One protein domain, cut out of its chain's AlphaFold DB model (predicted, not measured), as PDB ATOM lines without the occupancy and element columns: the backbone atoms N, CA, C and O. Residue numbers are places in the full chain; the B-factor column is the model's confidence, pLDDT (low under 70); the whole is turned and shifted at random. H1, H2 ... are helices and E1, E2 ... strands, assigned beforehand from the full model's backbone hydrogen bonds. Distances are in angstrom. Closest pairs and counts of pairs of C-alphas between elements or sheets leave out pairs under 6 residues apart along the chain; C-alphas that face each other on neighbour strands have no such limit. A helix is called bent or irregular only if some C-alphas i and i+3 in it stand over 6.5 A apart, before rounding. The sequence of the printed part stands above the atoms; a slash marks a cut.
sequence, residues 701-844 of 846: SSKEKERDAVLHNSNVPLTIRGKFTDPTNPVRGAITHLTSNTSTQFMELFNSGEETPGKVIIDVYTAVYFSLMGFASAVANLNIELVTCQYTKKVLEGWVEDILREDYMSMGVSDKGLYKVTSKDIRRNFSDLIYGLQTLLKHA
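What this domain is: This is residues 701 to 844 of the 846 residues of an uncharacterized protein of Xenorhabdus bovienii str. kraussei Quebec (UniProt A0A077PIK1). The core is a set of crossed helices: H5 lies between H3 and H9, and H7 runs alongside H9. A small sheet of E1 and E2 lies at one end of the longest axis and the hairpin E3 and E4 at the other; H2 packs on H3, H6 on H9 and H8 on one end of H7, while H1 lies at the margin near H2 and H4. The printed part has 144 residues, with named elements in the order H1 H2 H3 H4 E1 H5 H6 E2 H7 E3 E4 H8 H9, mostly helix. E1 and E2 are parallel, E3 and E4 antiparallel. It is compact, with a radius of gyration of the C-alphas of 16.3 A and spans of 49 by 40 by 23 A.

Where its parts are: Find C-alpha 705 at (44.798, 53.081, 50.667), where H1, residues 705 to 711, begins; it is irregular, with C-alphas 706 and 709 7.7 A apart. Next come H2, residues 718 to 725, H3, 730 to 739, 14.0 A long, and H4, 741 to 744. E1, 759 to 761, leads to H5, 764 to 772, 12.1 A, then H6, 776 to 780, and E2, 785 to 787. H7, 790 to 804, spans 21.1 A from C-alpha 790 at (24.782, 53.076, 23.685). E3, 809 to 814, 16.4 A, and E4, 817 to 822, 16.8 A, precede H8, 823 to 829. H9, 831 to 843, spans 18.6 A and ends at C-alpha 843, (33.124, 47.791, 14.471).

How they stand to each other: Look first at the hubs H3 and H7, touching four helices each. H3 touches H5 at a steep tilt of 45 degrees, closest C-alphas Ala 734 and Tyr 765, 5.5 A. H3 touches H2, closest C-alphas Gly 722 and Gly 733, 4.2 A. H5 touches H9, closest C-alphas Ser 771 and Gly 836, 4.3 A. H7 touches H9 at a shallow tilt of 32 degrees, opposite ways, closest C-alphas Lys 793 and Leu 841, 6.8 A. E1, H5, H6 and E2 form a strand-helix-strand unit, two parallel neighbour strands with helices between, its crossover right-handed; N 760 and O 785 are 2.8 A apart, within hydrogen-bond range. In the hairpin E3 and E4, N 812 and O 819 are 2.9 A apart, also within range. Every O i to N i+4 pair is within range in H2, H3, H5, H6, H7, H8 and H9; H1 has 0 of 3, with 2 of 4 O i to N i+3 pairs, and H4 is too short for an O i to N i+4 pair.

The domain as a whole: The C-alphas farthest apart, of Gly 758 and Gly 817, are 50.1 A apart. The printed part has no cut. The link from H4 to E1 is long, and its residues 750 to 755 stand free. Confidence is under 70 at residues 701 to 712, 714 and 746 to 749.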
ATOM      1  N   SER A 701      45.087  61.648  48.800       62.75
ATOM      2  CA  SER A 701      45.561  60.336  48.327       62.75
ATOM      3  C   SER A 701      45.557  59.245  49.407       62.75
ATOM      4  O   SER A 701      45.458  58.061  49.100       62.75
ATOM      5  N   SER A 702      45.678  59.614  50.690       49.88
ATOM      6  CA  SER A 702      45.891  58.652  51.782       49.88
ATOM      7  C   SER A 702      44.617  57.959  52.275       49.88
ATOM      8  O   SER A 702      44.719  56.893  52.873       49.88
ATOM      9  N   LYS A 703      43.422  58.499  51.989       50.22
ATOM     10  CA  LYS A 703      42.145  57.823  52.294       50.22
ATOM     11  C   LYS A 703      41.798  56.696  51.305       50.22
ATOM     12  O   LYS A 703      40.949  55.868  51.612       50.22
ATOM     13  N   GLU A 704      42.454  56.630  50.143       50.94
ATOM     14  CA  GLU A 704      42.233  55.561  49.153       50.94
ATOM     15  C   GLU A 704      42.937  54.246  49.515       50.94
ATOM     16  O   GLU A 704      42.485  53.188  49.090       50.94
ATOM     17  N   LYS A 705      43.999  54.277  50.334       46.97
ATOM     18  CA  LYS A 705      44.798  53.081  50.667       46.97
ATOM     19  C   LYS A 705      44.245  52.239  51.828       46.97
ATOM     20  O   LYS A 705      44.568  51.065  51.919       46.97
ATOM     21  N   GLU A 706      43.351  52.765  52.673       48.91
ATOM     22  CA  GLU A 706      42.655  51.963  53.711       48.91
ATOM     23  C   GLU A 706      41.596  50.994  53.125       48.91
ATOM     24  O   GLU A 706      40.979  50.215  53.847       48.91
ATOM     25  N   ARG A 707      41.395  51.005  51.798       52.50
ATOM     26  CA  ARG A 707      40.399  50.211  51.055       52.50
ATOM     27  C   ARG A 707      40.902  48.865  50.522       52.50
ATOM     28  O   ARG A 707      40.154  48.168  49.837       52.50
ATOM     29  N   ASP A 708      42.127  48.474  50.858       55.62
ATOM     30  CA  ASP A 708      42.761  47.246  50.362       55.62
ATOM     31  C   ASP A 708      41.981  45.962  50.720       55.62
ATOM     32  O   ASP A 708      41.923  45.031  49.919       55.62
ATOM     33  N   ALA A 709      41.264  45.913  51.851       59.41
ATOM     34  CA  ALA A 709      40.536  44.708  52.273       59.41
ATOM     35  C   ALA A 709      39.457  44.235  51.271       59.41
ATOM     36  O   ALA A 709      39.322  43.035  51.034       59.41
ATOM     37  N   VAL A 710      38.709  45.157  50.648       61.66
ATOM     38  CA  VAL A 710      37.691  44.819  49.627       61.66
ATOM     39  C   VAL A 710      38.359  44.402  48.314       61.66
ATOM     40  O   VAL A 710      37.862  43.520  47.613       61.66
ATOM     41  N   LEU A 711      39.507  45.005  47.994       61.56
ATOM     42  CA  LEU A 711      40.273  44.731  46.779       61.56
ATOM     43  C   LEU A 711      41.007  43.383  46.824       61.56
ATOM     44  O   LEU A 711      41.314  42.821  45.772       61.56
ATOM     45  N   HIS A 712      41.246  42.849  48.024       64.31
ATOM     46  CA  HIS A 712      41.857  41.538  48.253       64.31
ATOM     47  C   HIS A 712      40.851  40.384  48.386       64.31
ATOM     48  O   HIS A 712      41.257  39.237  48.561       64.31
ATOM     49  N   ASN A 713      39.544  40.653  48.297       70.69
ATOM     50  CA  ASN A 713      38.520  39.613  48.356       70.69
ATOM     51  C   ASN A 713      38.241  39.036  46.957       70.69
ATOM     52  O   ASN A 713      37.673  39.718  46.096       70.69
ATOM     53  N   SER A 714      38.591  37.764  46.741       69.69
ATOM     54  CA  SER A 714      38.372  37.040  45.478       69.69
ATOM     55  C   SER A 714      36.906  36.964  45.046       69.69
ATOM     56  O   SER A 714      36.636  36.864  43.856       69.69
ATOM     57  N   ASN A 715      35.958  37.087  45.978       74.81
ATOM     58  CA  ASN A 715      34.525  36.984  45.693       74.81
ATOM     59  C   ASN A 715      33.895  38.304  45.220       74.81
ATOM     60  O   ASN A 715      32.715  38.326  44.886       74.81
ATOM     61  N   VAL A 716      34.642  39.416  45.210       76.19
ATOM     62  CA  VAL A 716      34.127  40.720  44.762       76.19
ATOM     63  C   VAL A 716      34.419  40.911  43.267       76.19
ATOM     64  O   VAL A 716      35.598  40.998  42.908       76.19
ATOM     65  N   PRO A 717      33.394  41.047  42.399       78.62
ATOM     66  CA  PRO A 717      33.569  41.271  40.964       78.62
ATOM     67  C   PRO A 717      34.403  42.511  40.626       78.62
ATOM     68  O   PRO A 717      34.313  43.548  41.288       78.62
ATOM     69  N   LEU A 718      35.157  42.428  39.526       77.62
ATOM     70  CA  LEU A 718      36.047  43.488  39.038       77.62
ATOM     71  C   LEU A 718      35.322  44.829  38.831       77.62
ATOM     72  O   LEU A 718      35.843  45.888  39.177       77.62
ATOM     73  N   THR A 719      34.091  44.768  38.328       80.31
ATOM     74  CA  THR A 719      33.218  45.926  38.106       80.31
ATOM     75  C   THR A 719      32.869  46.650  39.406       80.31
ATOM     76  O   THR A 719      32.865  47.881  39.434       80.31
ATOM     77  N   ILE A 720      32.637  45.912  40.496       80.94
ATOM     78  CA  ILE A 720      32.361  46.470  41.828       80.94
ATOM     79  C   ILE A 720      33.630  47.086  42.418       80.94
ATOM     80  O   ILE A 720      33.564  48.184  42.971       80.94
ATOM     81  N   ARG A 721      34.788  46.433  42.250       78.62
ATOM     82  CA  ARG A 721      36.082  46.987  42.683       78.62
ATOM     83  C   ARG A 721      36.355  48.329  42.008       78.62
ATOM     84  O   ARG A 721      36.550  49.319  42.705       78.62
ATOM     85  N   GLY A 722      36.233  48.397  40.681       78.88
ATOM     86  CA  GLY A 722      36.431  49.653  39.956       78.88
ATOM     87  C   GLY A 722      35.352  50.699  40.228       78.88
ATOM     88  O   GLY A 722      35.664  51.884  40.279       78.88
ATOM     89  N   LYS A 723      34.095  50.308  40.492       81.56
ATOM     90  CA  LYS A 723      33.067  51.256  40.959       81.56
ATOM     91  C   LYS A 723      33.407  51.832  42.334       81.56
ATOM     92  O   LYS A 723      33.039  52.966  42.625       81.56
ATOM     93  N   PHE A 724      34.084  51.063  43.179       75.62
ATOM     94  CA  PHE A 724      34.499  51.500  44.502       75.62
ATOM     95  C   PHE A 724      35.737  52.406  44.458       75.62
ATOM     96  O   PHE A 724      35.765  53.401  45.184       75.62
ATOM     97  N   THR A 725      36.734  52.112  43.614       71.44
ATOM     98  CA  THR A 725      37.953  52.936  43.480       71.44
ATOM     99  C   THR A 725      37.741  54.175  42.618       71.44
ATOM    100  O   THR A 725      38.137  55.266  43.008       71.44
ATOM    101  N   ASP A 726      37.060  54.032  41.482       76.31
ATOM    102  CA  ASP A 726      36.872  55.074  40.475       76.31
ATOM    103  C   ASP A 726      35.372  55.224  40.142       76.31
ATOM    104  O   ASP A 726      34.939  54.983  39.008       76.31
ATOM    105  N   PRO A 727      34.532  55.650  41.110       72.88
ATOM    106  CA  PRO A 727      33.072  55.646  40.974       72.88
ATOM    107  C   PRO A 727      32.540  56.490  39.815       72.88
ATOM    108  O   PRO A 727      31.428  56.238  39.338       72.88
ATOM    109  N   THR A 728      33.312  57.489  39.389       76.69
ATOM    110  CA  THR A 728      32.974  58.453  38.338       76.69
ATOM    111  C   THR A 728      33.646  58.149  37.000       76.69
ATOM    112  O   THR A 728      33.312  58.790  36.007       76.69
ATOM    113  N   ASN A 729      34.571  57.185  36.939       84.62
ATOM    114  CA  ASN A 729      35.314  56.870  35.722       84.62
ATOM    115  C   ASN A 729      35.505  55.350  35.572       84.62
ATOM    116  O   ASN A 729      36.550  54.813  35.946       84.62
ATOM    117  N   PRO A 730      34.516  54.641  34.996       89.00
ATOM    118  CA  PRO A 730      34.573  53.186  34.864       89.00
ATOM    119  C   PRO A 730      35.706  52.716  33.942       89.00
ATOM    120  O   PRO A 730      36.228  51.625  34.146       89.00
ATOM    121  N   VAL A 731      36.126  53.531  32.965       90.75
ATOM    122  CA  VAL A 731      37.256  53.209  32.076       90.75
ATOM    123  C   VAL A 731      38.569  53.237  32.855       90.75
ATOM    124  O   VAL A 731      39.362  52.303  32.764       90.75
ATOM    125  N   ARG A 732      38.779  54.267  33.684       86.31
ATOM    126  CA  ARG A 732      39.936  54.344  34.583       86.31
ATOM    127  C   ARG A 732      39.921  53.212  35.605       86.31
ATOM    128  O   ARG A 732      40.951  52.570  35.765       86.31
ATOM    129  N   GLY A 733      38.773  52.922  36.218       86.25
ATOM    130  CA  GLY A 733      38.622  51.780  37.124       86.25
ATOM    131  C   GLY A 733      39.010  50.459  36.454       86.25
ATOM    132  O   GLY A 733      39.801  49.694  37.005       86.25
ATOM    133  N   ALA A 734      38.547  50.228  35.220       89.88
ATOM    134  CA  ALA A 734      38.936  49.062  34.433       89.88
ATOM    135  C   ALA A 734      40.448  49.007  34.174       89.88
ATOM    136  O   ALA A 734      41.065  47.979  34.439       89.88
ATOM    137  N   ILE A 735      41.068  50.106  33.727       88.44
ATOM    138  CA  ILE A 735      42.520  50.169  33.487       88.44
ATOM    139  C   ILE A 735      43.296  49.883  34.777       88.44
ATOM    140  O   ILE A 735      44.183  49.029  34.775       88.44
ATOM    141  N   THR A 736      42.951  50.547  35.883       82.81
ATOM    142  CA  THR A 736      43.609  50.382  37.186       82.81
ATOM    143  C   THR A 736      43.571  48.925  37.640       82.81
ATOM    144  O   THR A 736      44.598  48.363  38.018       82.81
ATOM    145  N   HIS A 737      42.405  48.280  37.571       82.31
ATOM    146  CA  HIS A 737      42.245  46.926  38.093       82.31
ATOM    147  C   HIS A 737      42.731  45.822  37.151       82.31
ATOM    148  O   HIS A 737      43.169  44.785  37.644       82.31
ATOM    149  N   LEU A 738      42.696  46.032  35.832       86.12
ATOM    150  CA  LEU A 738      43.225  45.077  34.851       86.12
ATOM    151  C   LEU A 738      44.755  45.127  34.735       86.12
ATOM    152  O   LEU A 738      45.358  44.161  34.279       86.12
ATOM    153  N   THR A 739      45.392  46.226  35.152       83.69
ATOM    154  CA  THR A 739      46.859  46.384  35.110       83.69
ATOM    155  C   THR A 739      47.543  46.210  36.469       83.69
ATOM    156  O   THR A 739      48.770  46.133  36.534       83.69
ATOM    157  N   SER A 740      46.781  46.118  37.563       78.44
ATOM    158  CA  SER A 740      47.328  45.961  38.914       78.44
ATOM    159  C   SER A 740      47.508  44.495  39.314       78.44
ATOM    160  O   SER A 740      46.524  43.771  39.465       78.44
ATOM    161  N   ASN A 741      48.746  44.095  39.626       75.12
ATOM    162  CA  ASN A 741      49.073  42.755  40.141       75.12
ATOM    163  C   ASN A 741      48.268  42.374  41.396       75.12
ATOM    164  O   ASN A 741      47.883  41.219  41.558       75.12
ATOM    165  N   THR A 742      47.985  43.331  42.287       70.94
ATOM    166  CA  THR A 742      47.240  43.055  43.528       70.94
ATOM    167  C   THR A 742      45.765  42.758  43.277       70.94
ATOM    168  O   THR A 742      45.149  42.041  44.066       70.94
ATOM    169  N   SER A 743      45.209  43.289  42.186       74.00
ATOM    170  CA  SER A 743      43.819  43.079  41.783       74.00
ATOM    171  C   SER A 743      43.668  41.836  40.903       74.00
ATOM    172  O   SER A 743      42.702  41.088  41.066       74.00
ATOM    173  N   THR A 744      44.622  41.593  39.998       72.62
ATOM    174  CA  THR A 744      44.583  40.479  39.039       72.62
ATOM    175  C   THR A 744      44.960  39.130  39.649       72.62
ATOM    176  O   THR A 744      44.492  38.113  39.151       72.62
ATOM    177  N   GLN A 745      45.716  39.084  40.756       71.56
ATOM    178  CA  GLN A 745      46.068  37.818  41.432       71.56
ATOM    179  C   GLN A 745      44.854  37.020  41.946       71.56
ATOM    180  O   GLN A 745      44.958  35.819  42.167       71.56
ATOM    181  N   PHE A 746      43.709  37.684  42.137       66.00
ATOM    182  CA  PHE A 746      42.450  37.072  42.580       66.00
ATOM    183  C   PHE A 746      41.410  36.991  41.454       66.00
ATOM    184  O   PHE A 746      40.220  36.858  41.734       66.00
ATOM    185  N   MET A 747      41.827  37.182  40.200       67.56
ATOM    186  CA  MET A 747      40.931  37.253  39.051       67.56
ATOM    187  C   MET A 747      40.857  35.896  38.351       67.56
ATOM    188  O   MET A 747      41.813  35.473  37.707       67.56
ATOM    189  N   GLU A 748      39.692  35.259  38.408       66.56
ATOM    190  CA  GLU A 748      39.307  34.245  37.429       66.56
ATOM    191  C   GLU A 748      38.442  34.929  36.369       66.56
ATOM    192  O   GLU A 748      37.347  35.418  36.657       66.56
ATOM    193  N   LEU A 749      38.956  35.032  35.139       69.81
ATOM    194  CA  LEU A 749      38.130  35.472  34.017       69.81
ATOM    195  C   LEU A 749      37.124  34.368  33.710       69.81
ATOM    196  O   LEU A 749      37.496  33.207  33.544       69.81
ATOM    197  N   PHE A 750      35.854  34.748  33.616       72.69
ATOM    198  CA  PHE A 750      34.793  33.845  33.202       72.69
ATOM    199  C   PHE A 750      35.145  33.225  31.842       72.69
ATOM    200  O   PHE A 750      35.349  33.945  30.866       72.69
ATOM    201  N   ASN A 751      35.256  31.897  31.791       71.75
ATOM    202  CA  ASN A 751      35.740  31.155  30.621       71.75
ATOM    203  C   ASN A 751      34.666  30.262  29.975       71.75
ATOM    204  O   ASN A 751      34.992  29.366  29.202       71.75
ATOM    205  N   SER A 752      33.399  30.470  30.326       79.00
ATOM    206  CA  SER A 752      32.270  29.720  29.778       79.00
ATOM    207  C   SER A 752      31.562  30.536  28.695       79.00
ATOM    208  O   SER A 752      31.564  31.764  28.729       79.00
ATOM    209  N   GLY A 753      30.942  29.864  27.729       82.25
ATOM    210  CA  GLY A 753      30.238  30.513  26.625       82.25
ATOM    211  C   GLY A 753      30.120  29.603  25.408       82.25
ATOM    212  O   GLY A 753      30.477  28.428  25.463       82.25
ATOM    213  N   GLU A 754      29.612  30.154  24.310       84.69
ATOM    214  CA  GLU A 754      29.623  29.478  23.011       84.69
ATOM    215  C   GLU A 754      31.030  29.537  22.397       84.69
ATOM    216  O   GLU A 754      31.653  30.596  22.380       84.69
ATOM    217  N   GLU A 755      31.528  28.418  21.861       83.25
ATOM    218  CA  GLU A 755      32.869  28.349  21.252       83.25
ATOM    219  C   GLU A 755      32.976  29.155  19.944       83.25
ATOM    220  O   GLU A 755      34.038  29.683  19.614       83.25
ATOM    221  N   THR A 756      31.873  29.272  19.199       83.75
ATOM    222  CA  THR A 756      31.792  30.001  17.923       83.75
ATOM    223  C   THR A 756      30.549  30.898  17.889       83.75
ATOM    224  O   THR A 756      29.589  30.589  17.175       83.75
ATOM    225  N   PRO A 757      30.517  31.986  18.675       87.00
ATOM    226  CA  PRO A 757      29.337  32.829  18.774       87.00
ATOM    227  C   PRO A 757      29.148  33.630  17.484       87.00
ATOM    228  O   PRO A 757      30.094  34.201  16.948       87.00
ATOM    229  N   GLY A 758      27.909  33.737  17.000       86.81
ATOM    230  CA  GLY A 758      27.585  34.647  15.892       86.81
ATOM    231  C   GLY A 758      27.592  36.124  16.310       86.81
ATOM    232  O   GLY A 758      27.767  37.009  15.471       86.81
ATOM    233  N   LYS A 759      27.409  36.393  17.610       90.00
ATOM    234  CA  LYS A 759      27.278  37.733  18.187       90.00
ATOM    235  C   LYS A 759      27.853  37.776  19.603       90.00
ATOM    236  O   LYS A 759      27.621  36.855  20.379       90.00
ATOM    237  N   VAL A 760      28.552  38.852  19.954       88.94
ATOM    238  CA  VAL A 760      29.147  39.060  21.283       88.94
ATOM    239  C   VAL A 760      28.820  40.459  21.788       88.94
ATOM    240  O   VAL A 760      28.990  41.440  21.067       88.94
ATOM    241  N   ILE A 761      28.373  40.549  23.043       89.69
ATOM    242  CA  ILE A 761      28.146  41.824  23.727       89.69
ATOM    243  C   ILE A 761      29.419  42.205  24.482       89.69
ATOM    244  O   ILE A 761      29.938  41.403  25.254       89.69
ATOM    245  N   ILE A 762      29.908  43.426  24.273       90.81
ATOM    246  CA  ILE A 762      31.076  43.968  24.967       90.81
ATOM    247  C   ILE A 762      30.668  45.109  25.903       90.81
ATOM    248  O   ILE A 762      29.896  45.997  25.538       90.81
ATOM    249  N   ASP A 763      31.203  45.082  27.120       91.25
ATOM    250  CA  ASP A 763      31.091  46.158  28.101       91.25
ATOM    251  C   ASP A 763      32.402  46.970  28.192       91.25
ATOM    252  O   ASP A 763      33.363  46.729  27.456       91.25
ATOM    253  N   VAL A 764      32.452  47.950  29.103       92.50
ATOM    254  CA  VAL A 764      33.649  48.786  29.319       92.50
ATOM    255  C   VAL A 764      34.877  47.935  29.661       92.50
ATOM    256  O   VAL A 764      35.953  48.176  29.117       92.50
ATOM    257  N   TYR A 765      34.736  46.935  30.534       90.44
ATOM    258  CA  TYR A 765      35.865  46.123  30.995       90.44
ATOM    259  C   TYR A 765      36.387  45.201  29.898       90.44
ATOM    260  O   TYR A 765      37.598  45.094  29.720       90.44
ATOM    261  N   THR A 766      35.493  44.600  29.117       90.56
ATOM    262  CA  THR A 766      35.829  43.750  27.970       90.56
ATOM    263  C   THR A 766      36.544  44.558  26.889       90.56
ATOM    264  O   THR A 766      37.590  44.139  26.391       90.56
ATOM    265  N   ALA A 767      36.035  45.752  26.564       93.19
ATOM    266  CA  ALA A 767      36.656  46.636  25.580       93.19
ATOM    267  C   ALA A 767      38.060  47.085  26.014       93.19
ATOM    268  O   ALA A 767      39.003  47.043  25.217       93.19
ATOM    269  N   VAL A 768      38.221  47.468  27.287       93.50
ATOM    270  CA  VAL A 768      39.524  47.832  27.861       93.50
ATOM    271  C   VAL A 768      40.466  46.627  27.870       93.50
ATOM    272  O   VAL A 768      41.606  46.763  27.438       93.50
ATOM    273  N   TYR A 769      40.000  45.445  28.275       91.12
ATOM    274  CA  TYR A 769      40.799  44.218  28.291       91.12
ATOM    275  C   TYR A 769      41.326  43.849  26.898       91.12
ATOM    276  O   TYR A 769      42.536  43.713  26.718       91.12
ATOM    277  N   PHE A 770      40.455  43.761  25.887       91.81
ATOM    278  CA  PHE A 770      40.877  43.461  24.512       91.81
ATOM    279  C   PHE A 770      41.850  44.493  23.951       91.81
ATOM    280  O   PHE A 770      42.740  44.141  23.176       91.81
ATOM    281  N   SER A 771      41.708  45.755  24.347       93.94
ATOM    282  CA  SER A 771      42.604  46.824  23.914       93.94
ATOM    283  C   SER A 771      43.963  46.755  24.615       93.94
ATOM    284  O   SER A 771      44.986  46.872  23.949       93.94
ATOM    285  N   LEU A 772      43.994  46.489  25.927       91.19
ATOM    286  CA  LEU A 772      45.232  46.291  26.694       91.19
ATOM    287  C   LEU A 772      46.029  45.075  26.206       91.19
ATOM    288  O   LEU A 772      47.255  45.118  26.193       91.19
ATOM    289  N   MET A 773      45.344  44.000  25.806       89.88
ATOM    290  CA  MET A 773      45.978  42.769  25.313       89.88
ATOM    291  C   MET A 773      46.333  42.815  23.816       89.88
ATOM    292  O   MET A 773      46.939  41.877  23.303       89.88
ATOM    293  N   GLY A 774      45.945  43.871  23.090       89.38
ATOM    294  CA  GLY A 774      46.191  43.991  21.648       89.38
ATOM    295  C   GLY A 774      45.308  43.094  20.768       89.38
ATOM    296  O   GLY A 774      45.621  42.871  19.600       89.38
ATOM    297  N   PHE A 775      44.189  42.586  21.290       90.44
ATOM    298  CA  PHE A 775      43.265  41.713  20.554       90.44
ATOM    299  C   PHE A 775      42.217  42.465  19.732       90.44
ATOM    300  O   PHE A 775      41.548  41.854  18.904       90.44
ATOM    301  N   ALA A 776      42.088  43.782  19.910       90.19
ATOM    302  CA  ALA A 776      41.060  44.597  19.262       90.19
ATOM    303  C   ALA A 776      40.949  44.380  17.740       90.19
ATOM    304  O   ALA A 776      39.855  44.147  17.231       90.19
ATOM    305  N   SER A 777      42.069  44.401  17.010       86.75
ATOM    306  CA  SER A 777      42.070  44.192  15.555       86.75
ATOM    307  C   SER A 777      41.770  42.747  15.161       86.75
ATOM    308  O   SER A 777      41.118  42.519  14.148       86.75
ATOM    309  N   ALA A 778      42.224  41.767  15.949       86.56
ATOM    310  CA  ALA A 778      41.928  40.360  15.691       86.56
ATOM    311  C   ALA A 778      40.429  40.093  15.860       86.56
ATOM    312  O   ALA A 778      39.810  39.534  14.962       86.56
ATOM    313  N   VAL A 779      39.842  40.579  16.956       85.81
ATOM    314  CA  VAL A 779      38.412  40.449  17.256       85.81
ATOM    315  C   VAL A 779      37.557  41.175  16.214       85.81
ATOM    316  O   VAL A 779      36.572  40.613  15.751       85.81
ATOM    317  N   ALA A 780      37.956  42.373  15.778       83.88
ATOM    318  CA  ALA A 780      37.253  43.114  14.724       83.88
ATOM    319  C   ALA A 780      37.276  42.415  13.349       83.88
ATOM    320  O   ALA A 780      36.398  42.663  12.527       83.88
ATOM    321  N   ASN A 781      38.267  41.552  13.104       84.44
ATOM    322  CA  ASN A 781      38.404  40.781  11.866       84.44
ATOM    323  C   ASN A 781      37.769  39.382  11.949       84.44
ATOM    324  O   ASN A 781      37.758  38.661  10.949       84.44
ATOM    325  N   LEU A 782      37.259  38.975  13.116       83.56
ATOM    326  CA  LEU A 782      36.474  37.751  13.229       83.56
ATOM    327  C   LEU A 782      35.114  37.957  12.555       83.56
ATOM    328  O   LEU A 782      34.548  39.047  12.577       83.56
ATOM    329  N   ASN A 783      34.550  36.885  11.998       82.25
ATOM    330  CA  ASN A 783      33.192  36.893  11.454       82.25
ATOM    331  C   ASN A 783      32.138  36.814  12.582       82.25
ATOM    332  O   ASN A 783      31.266  35.949  12.564       82.25
ATOM    333  N   ILE A 784      32.287  37.666  13.597       86.88
ATOM    334  CA  ILE A 784      31.465  37.733  14.807       86.88
ATOM    335  C   ILE A 784      30.912  39.151  14.907       86.88
ATOM    336  O   ILE A 784      31.655  40.128  14.818       86.88
ATOM    337  N   GLU A 785      29.607  39.283  15.115       90.00
ATOM    338  CA  GLU A 785      28.998  40.592  15.318       90.00
ATOM    339  C   GLU A 785      29.284  41.115  16.734       90.00
ATOM    340  O   GLU A 785      28.795  40.569  17.721       90.00
ATOM    341  N   LEU A 786      30.044  42.206  16.841       90.50
ATOM    342  CA  LEU A 786      30.254  42.905  18.110       90.50
ATOM    343  C   LEU A 786      29.102  43.864  18.389       90.50
ATOM    344  O   LEU A 786      28.760  44.684  17.536       90.50
ATOM    345  N   VAL A 787      28.552  43.812  19.600       92.44
ATOM    346  CA  VAL A 787      27.495  44.719  20.058       92.44
ATOM    347  C   VAL A 787      27.851  45.364  21.380       92.44
ATOM    348  O   VAL A 787      28.379  44.727  22.282       92.44
ATOM    349  N   THR A 788      27.553  46.649  21.501       91.19
ATOM    350  CA  THR A 788      27.726  47.422  22.730       91.19
ATOM    351  C   THR A 788      26.471  48.234  22.974       91.19
ATOM    352  O   THR A 788      25.905  48.800  22.044       91.19
ATOM    353  N   CYS A 789      26.068  48.392  24.233       88.06
ATOM    354  CA  CYS A 789      25.001  49.337  24.529       88.06
ATOM    355  C   CYS A 789      25.469  50.784  24.283       88.06
ATOM    356  O   CYS A 789      26.661  51.113  24.375       88.06
ATOM    357  N   GLN A 790      24.513  51.671  24.000       82.69
ATOM    358  CA  GLN A 790      24.782  53.076  23.685       82.69
ATOM    359  C   GLN A 790      25.478  53.821  24.833       82.69
ATOM    360  O   GLN A 790      26.304  54.701  24.586       82.69
ATOM    361  N   TYR A 791      25.167  53.468  26.084       84.31
ATOM    362  CA  TYR A 791      25.822  54.044  27.257       84.31
ATOM    363  C   TYR A 791      27.314  53.697  27.291       84.31
ATOM    364  O   TYR A 791      28.143  54.602  27.360       84.31
ATOM    365  N   THR A 792      27.661  52.413  27.160       89.94
ATOM    366  CA  THR A 792      29.057  51.950  27.106       89.94
ATOM    367  C   THR A 792      29.819  52.631  25.977       89.94
ATOM    368  O   THR A 792      30.922  53.126  26.202       89.94
ATOM    369  N   LYS A 793      29.206  52.738  24.789       90.19
ATOM    370  CA  LYS A 793      29.808  53.428  23.644       90.19
ATOM    371  C   LYS A 793      30.133  54.888  23.971       90.19
ATOM    372  O   LYS A 793      31.286  55.284  23.849       90.19
ATOM    373  N   LYS A 794      29.159  55.646  24.494       87.69
ATOM    374  CA  LYS A 794      29.342  57.050  24.910       87.69
ATOM    375  C   LYS A 794      30.419  57.216  25.985       87.69
ATOM    376  O   LYS A 794      31.185  58.169  25.932       87.69
ATOM    377  N   VAL A 795      30.471  56.313  26.965       90.12
ATOM    378  CA  VAL A 795      31.468  56.350  28.047       90.12
ATOM    379  C   VAL A 795      32.880  56.132  27.506       90.12
ATOM    380  O   VAL A 795      33.797  56.859  27.886       90.12
ATOM    381  N   LEU A 796      33.059  55.155  26.616       92.94
ATOM    382  CA  LEU A 796      34.355  54.861  26.008       92.94
ATOM    383  C   LEU A 796      34.796  55.975  25.048       92.94
ATOM    384  O   LEU A 796      35.936  56.424  25.137       92.94
ATOM    385  N   GLU A 797      33.903  56.454  24.176       91.56
ATOM    386  CA  GLU A 797      34.174  57.572  23.257       91.56
ATOM    387  C   GLU A 797      34.530  58.846  24.026       91.56
ATOM    388  O   GLU A 797      35.584  59.430  23.786       91.56
ATOM    389  N   GLY A 798      33.718  59.221  25.019       88.75
ATOM    390  CA  GLY A 798      33.956  60.413  25.830       88.75
ATOM    391  C   GLY A 798      35.263  60.345  26.621       88.75
ATOM    392  O   GLY A 798      35.966  61.347  26.735       88.75
ATOM    393  N   TRP A 799      35.638  59.163  27.126       90.62
ATOM    394  CA  TRP A 799      36.938  58.988  27.775       90.62
ATOM    395  C   TRP A 799      38.095  59.180  26.790       90.62
ATOM    396  O   TRP A 799      39.041  59.895  27.112       90.62
ATOM    397  N   VAL A 800      38.013  58.584  25.592       89.81
ATOM    398  CA  VAL A 800      39.036  58.727  24.540       89.81
ATOM    399  C   VAL A 800      39.175  60.186  24.101       89.81
ATOM    400  O   VAL A 800      40.295  60.674  23.963       89.81
ATOM    401  N   GLU A 801      38.060  60.886  23.901       88.00
ATOM    402  CA  GLU A 801      38.053  62.303  23.536       88.00
ATOM    403  C   GLU A 801      38.730  63.168  24.604       88.00
ATOM    404  O   GLU A 801      39.602  63.969  24.268       88.00
ATOM    405  N   ASP A 802      38.398  62.971  25.886       84.56
ATOM    406  CA  ASP A 802      38.932  63.786  26.980       84.56
ATOM    407  C   ASP A 802      40.450  63.623  27.148       84.56
ATOM    408  O   ASP A 802      41.181  64.614  27.201       84.56
ATOM    409  N   ILE A 803      40.964  62.386  27.147       85.00
ATOM    410  CA  ILE A 803      42.406  62.140  27.330       85.00
ATOM    411  C   ILE A 803      43.262  62.593  26.137       85.00
ATOM    412  O   ILE A 803      44.475  62.779  26.274       85.00
ATOM    413  N   LEU A 804      42.653  62.739  24.956       84.75
ATOM    414  CA  LEU A 804      43.334  63.156  23.730       84.75
ATOM    415  C   LEU A 804      43.335  64.671  23.518       84.75
ATOM    416  O   LEU A 804      44.057  65.140  22.622       84.75
ATOM    417  N   ARG A 805      42.588  65.426  24.334       84.81
ATOM    418  CA  ARG A 805      42.591  66.891  24.326       84.81
ATOM    419  C   ARG A 805      44.006  67.434  24.451       84.81
ATOM    420  O   ARG A 805      44.804  66.957  25.254       84.81
ATOM    421  N   GLU A 806      44.328  68.464  23.676       83.69
ATOM    422  CA  GLU A 806      45.680  69.032  23.688       83.69
ATOM    423  C   GLU A 806      46.064  69.602  25.057       83.69
ATOM    424  O   GLU A 806      47.210  69.448  25.486       83.69
ATOM    425  N   ASP A 807      45.093  70.193  25.752       81.38
ATOM    426  CA  ASP A 807      45.221  70.789  27.078       81.38
ATOM    427  C   ASP A 807      45.047  69.787  28.231       81.38
ATOM    428  O   ASP A 807      45.052  70.198  29.393       81.38
ATOM    429  N   TYR A 808      44.938  68.482  27.946       84.25
ATOM    430  CA  TYR A 808      44.820  67.472  28.993       84.25
ATOM    431  C   TYR A 808      46.042  67.488  29.921       84.25
ATOM    432  O   TYR A 808      47.196  67.344  29.489       84.25
ATOM    433  N   MET A 809      45.766  67.591  31.219       84.50
ATOM    434  CA  MET A 809      46.744  67.476  32.290       84.50
ATOM    435  C   MET A 809      46.102  66.814  33.506       84.50
ATOM    436  O   MET A 809      45.079  67.275  34.008       84.50
ATOM    437  N   SER A 810      46.756  65.787  34.038       83.19
ATOM    438  CA  SER A 810      46.477  65.257  35.371       83.19
ATOM    439  C   SER A 810      47.735  65.298  36.238       83.19
ATOM    440  O   SER A 810      48.863  65.297  35.742       83.19
ATOM    441  N   MET A 811      47.545  65.401  37.552       80.62
ATOM    442  CA  MET A 811      48.621  65.443  38.542       80.62
ATOM    443  C   MET A 811      48.343  64.413  39.631       80.62
ATOM    444  O   MET A 811      47.194  64.205  40.013       80.62
ATOM    445  N   GLY A 812      49.398  63.786  40.139       79.12
ATOM    446  CA  GLY A 812      49.315  62.825  41.232       79.12
ATOM    447  C   GLY A 812      50.558  62.865  42.110       79.12
ATOM    448  O   GLY A 812      51.510  63.598  41.839       79.12
ATOM    449  N   VAL A 813      50.547  62.072  43.178       79.06
ATOM    450  CA  VAL A 813      51.686  61.929  44.089       79.06
ATOM    451  C   VAL A 813      52.103  60.470  44.136       79.06
ATOM    452  O   VAL A 813      51.272  59.574  44.247       79.06
ATOM    453  N   SER A 814      53.407  60.245  44.041       74.00
ATOM    454  CA  SER A 814      54.052  58.946  44.199       74.00
ATOM    455  C   SER A 814      55.049  58.997  45.356       74.00
ATOM    456  O   SER A 814      55.340  60.072  45.884       74.00
ATOM    457  N   ASP A 815      55.656  57.861  45.691       70.12
ATOM    458  CA  ASP A 815      56.754  57.807  46.669       70.12
ATOM    459  C   ASP A 815      57.977  58.641  46.229       70.12
ATOM    460  O   ASP A 815      58.816  59.005  47.047       70.12
ATOM    461  N   LYS A 816      58.058  58.992  44.936       76.00
ATOM    462  CA  LYS A 816      59.087  59.866  44.346       76.00
ATOM    463  C   LYS A 816      58.679  61.346  44.297       76.00
ATOM    464  O   LYS A 816      59.390  62.149  43.699       76.00
ATOM    465  N   GLY A 817      57.543  61.703  44.896       77.94
ATOM    466  CA  GLY A 817      56.975  63.050  44.884       77.94
ATOM    467  C   GLY A 817      55.901  63.245  43.813       77.94
ATOM    468  O   GLY A 817      55.301  62.288  43.306       77.94
ATOM    469  N   LEU A 818      55.632  64.513  43.504       82.50
ATOM    470  CA  LEU A 818      54.576  64.937  42.588       82.50
ATOM    471  C   LEU A 818      54.915  64.600  41.127       82.50
ATOM    472  O   LEU A 818      55.999  64.920  40.639       82.50
ATOM    473  N   TYR A 819      53.969  63.996  40.409       84.00
ATOM    474  CA  TYR A 819      54.080  63.719  38.977       84.00
ATOM    475  C   TYR A 819      52.931  64.365  38.204       84.00
ATOM    476  O   TYR A 819      51.844  64.591  38.736       84.00
ATOM    477  N   LYS A 820      53.178  64.656  36.924       86.44
ATOM    478  CA  LYS A 820      52.168  65.143  35.980       86.44
ATOM    479  C   LYS A 820      52.097  64.225  34.770       86.44
ATOM    480  O   LYS A 820      53.127  63.723  34.325       86.44
ATOM    481  N   VAL A 821      50.900  64.050  34.234       85.31
ATOM    482  CA  VAL A 821      50.644  63.340  32.983       85.31
ATOM    483  C   VAL A 821      49.966  64.316  32.040       85.31
ATOM    484  O   VAL A 821      48.949  64.913  32.382       85.31
ATOM    485  N   THR A 822      50.550  64.506  30.863       88.06
ATOM    486  CA  THR A 822      50.003  65.381  29.822       88.06
ATOM    487  C   THR A 822      49.460  64.573  28.651       88.06
ATOM    488  O   THR A 822      49.787  63.396  28.491       88.06
ATOM    489  N   SER A 823      48.699  65.222  27.771       84.75
ATOM    490  CA  SER A 823      48.267  64.653  26.486       84.75
ATOM    491  C   SER A 823      49.415  64.020  25.680       84.75
ATOM    492  O   SER A 823      49.254  62.957  25.083       84.75
ATOM    493  N   LYS A 824      50.613  64.623  25.711       85.31
ATOM    494  CA  LYS A 824      51.819  64.084  25.057       85.31
ATOM    495  C   LYS A 824      52.288  62.775  25.685       85.31
ATOM    496  O   LYS A 824      52.677  61.860  24.963       85.31
ATOM    497  N   ASP A 825      52.248  62.681  27.012       86.69
ATOM    498  CA  ASP A 825      52.620  61.459  27.728       86.69
ATOM    499  C   ASP A 825      51.619  60.338  27.442       86.69
ATOM    500  O   ASP A 825      52.031  59.202  27.217       86.69
ATOM    501  N   ILE A 826      50.325  60.669  27.369       85.88
ATOM    502  CA  ILE A 826      49.265  59.711  27.035       85.88
ATOM    503  C   ILE A 826      49.445  59.157  25.625       85.88
ATOM    504  O   ILE A 826      49.493  57.943  25.448       85.88
ATOM    505  N   ARG A 827      49.621  60.032  24.628       84.25
ATOM    506  CA  ARG A 827      49.833  59.615  23.232       84.25
ATOM    507  C   ARG A 827      51.069  58.735  23.061       84.25
ATOM    508  O   ARG A 827      51.063  57.861  22.204       84.25
ATOM    509  N   ARG A 828      52.119  58.958  23.859       84.88
ATOM    510  CA  ARG A 828      53.343  58.148  23.822       84.88
ATOM    511  C   ARG A 828      53.175  56.796  24.518       84.88
ATOM    512  O   ARG A 828      53.701  55.809  24.027       84.88
ATOM    513  N   ASN A 829      52.505  56.766  25.669       83.75
ATOM    514  CA  ASN A 829      52.529  55.607  26.564       83.75
ATOM    515  C   ASN A 829      51.277  54.713  26.461       83.75
ATOM    516  O   ASN A 829      51.317  53.581  26.930       83.75
ATOM    517  N   PHE A 830      50.178  55.203  25.877       85.44
ATOM    518  CA  PHE A 830      48.890  54.495  25.787       85.44
ATOM    519  C   PHE A 830      48.331  54.443  24.351       85.44
ATOM    520  O   PHE A 830      47.129  54.250  24.169       85.44
ATOM    521  N   SER A 831      49.176  54.610  23.325       85.94
ATOM    522  CA  SER A 831      48.756  54.598  21.912       85.94
ATOM    523  C   SER A 831      47.967  53.345  21.535       85.94
ATOM    524  O   SER A 831      46.935  53.447  20.876       85.94
ATOM    525  N   ASP A 832      48.424  52.182  21.995       88.31
ATOM    526  CA  ASP A 832      47.876  50.885  21.591       88.31
ATOM    527  C   ASP A 832      46.511  50.629  22.237       88.31
ATOM    528  O   ASP A 832      45.579  50.177  21.573       88.31
ATOM    529  N   LEU A 833      46.353  51.027  23.505       91.31
ATOM    530  CA  LEU A 833      45.071  51.012  24.212       91.31
ATOM    531  C   LEU A 833      44.045  51.906  23.502       91.31
ATOM    532  O   LEU A 833      42.915  51.486  23.260       91.31
ATOM    533  N   ILE A 834      44.441  53.133  23.152       91.00
ATOM    534  CA  ILE A 834      43.560  54.104  22.488       91.00
ATOM    535  C   ILE A 834      43.148  53.591  21.106       91.00
ATOM    536  O   ILE A 834      41.963  53.601  20.773       91.00
ATOM    537  N   TYR A 835      44.107  53.095  20.324       91.62
ATOM    538  CA  TYR A 835      43.848  52.516  19.009       91.62
ATOM    539  C   TYR A 835      42.934  51.284  19.093       91.62
ATOM    540  O   TYR A 835      42.012  51.138  18.286       91.62
ATOM    541  N   GLY A 836      43.149  50.418  20.088       93.12
ATOM    542  CA  GLY A 836      42.314  49.247  20.332       93.12
ATOM    543  C   GLY A 836      40.861  49.622  20.630       93.12
ATOM    544  O   GLY A 836      39.950  49.110  19.976       93.12
ATOM    545  N   LEU A 837      40.644  50.591  21.526       93.50
ATOM    546  CA  LEU A 837      39.306  51.076  21.869       93.50
ATOM    547  C   LEU A 837      38.605  51.687  20.653       93.50
ATOM    548  O   LEU A 837      37.468  51.327  20.355       93.50
ATOM    549  N   GLN A 838      39.291  52.552  19.900       93.25
ATOM    550  CA  GLN A 838      38.752  53.144  18.670       93.25
ATOM    551  C   GLN A 838      38.390  52.078  17.626       93.25
ATOM    552  O   GLN A 838      37.357  52.179  16.963       93.25
ATOM    553  N   THR A 839      39.212  51.033  17.498       92.38
ATOM    554  CA  THR A 839      38.962  49.919  16.574       92.38
ATOM    555  C   THR A 839      37.707  49.147  16.967       92.38
ATOM    556  O   THR A 839      36.853  48.914  16.111       92.38
ATOM    557  N   LEU A 840      37.551  48.798  18.246       91.88
ATOM    558  CA  LEU A 840      36.364  48.095  18.742       91.88
ATOM    559  C   LEU A 840      35.097  48.943  18.578       91.88
ATOM    560  O   LEU A 840      34.105  48.459  18.040       91.88
ATOM    561  N   LEU A 841      35.140  50.225  18.955       90.06
ATOM    562  CA  LEU A 841      33.993  51.143  18.866       90.06
ATOM    563  C   LEU A 841      33.518  51.382  17.427       90.06
ATOM    564  O   LEU A 841      32.322  51.584  17.195       90.06
ATOM    565  N   LYS A 842      34.442  51.344  16.458       89.94
ATOM    566  CA  LYS A 842      34.136  51.467  15.028       89.94
ATOM    567  C   LYS A 842      33.394  50.246  14.475       89.94
ATOM    568  O   LYS A 842      32.563  50.410  13.586       89.94
ATOM    569  N   HIS A 843      33.704  49.046  14.967       88.25
ATOM    570  CA  HIS A 843      33.124  47.791  14.471       88.25
ATOM    571  C   HIS A 843      31.916  47.318  15.291       88.25
ATOM    572  O   HIS A 843      31.117  46.529  14.792       88.25
ATOM    573  N   ALA A 844      31.757  47.807  16.523       88.19
ATOM    574  CA  ALA A 844      30.628  47.465  17.372       88.19
ATOM    575  C   ALA A 844      29.331  48.153  16.913       88.19
ATOM    576  O   ALA A 844      29.277  49.377  16.735       88.19
TER     577      ALA A 844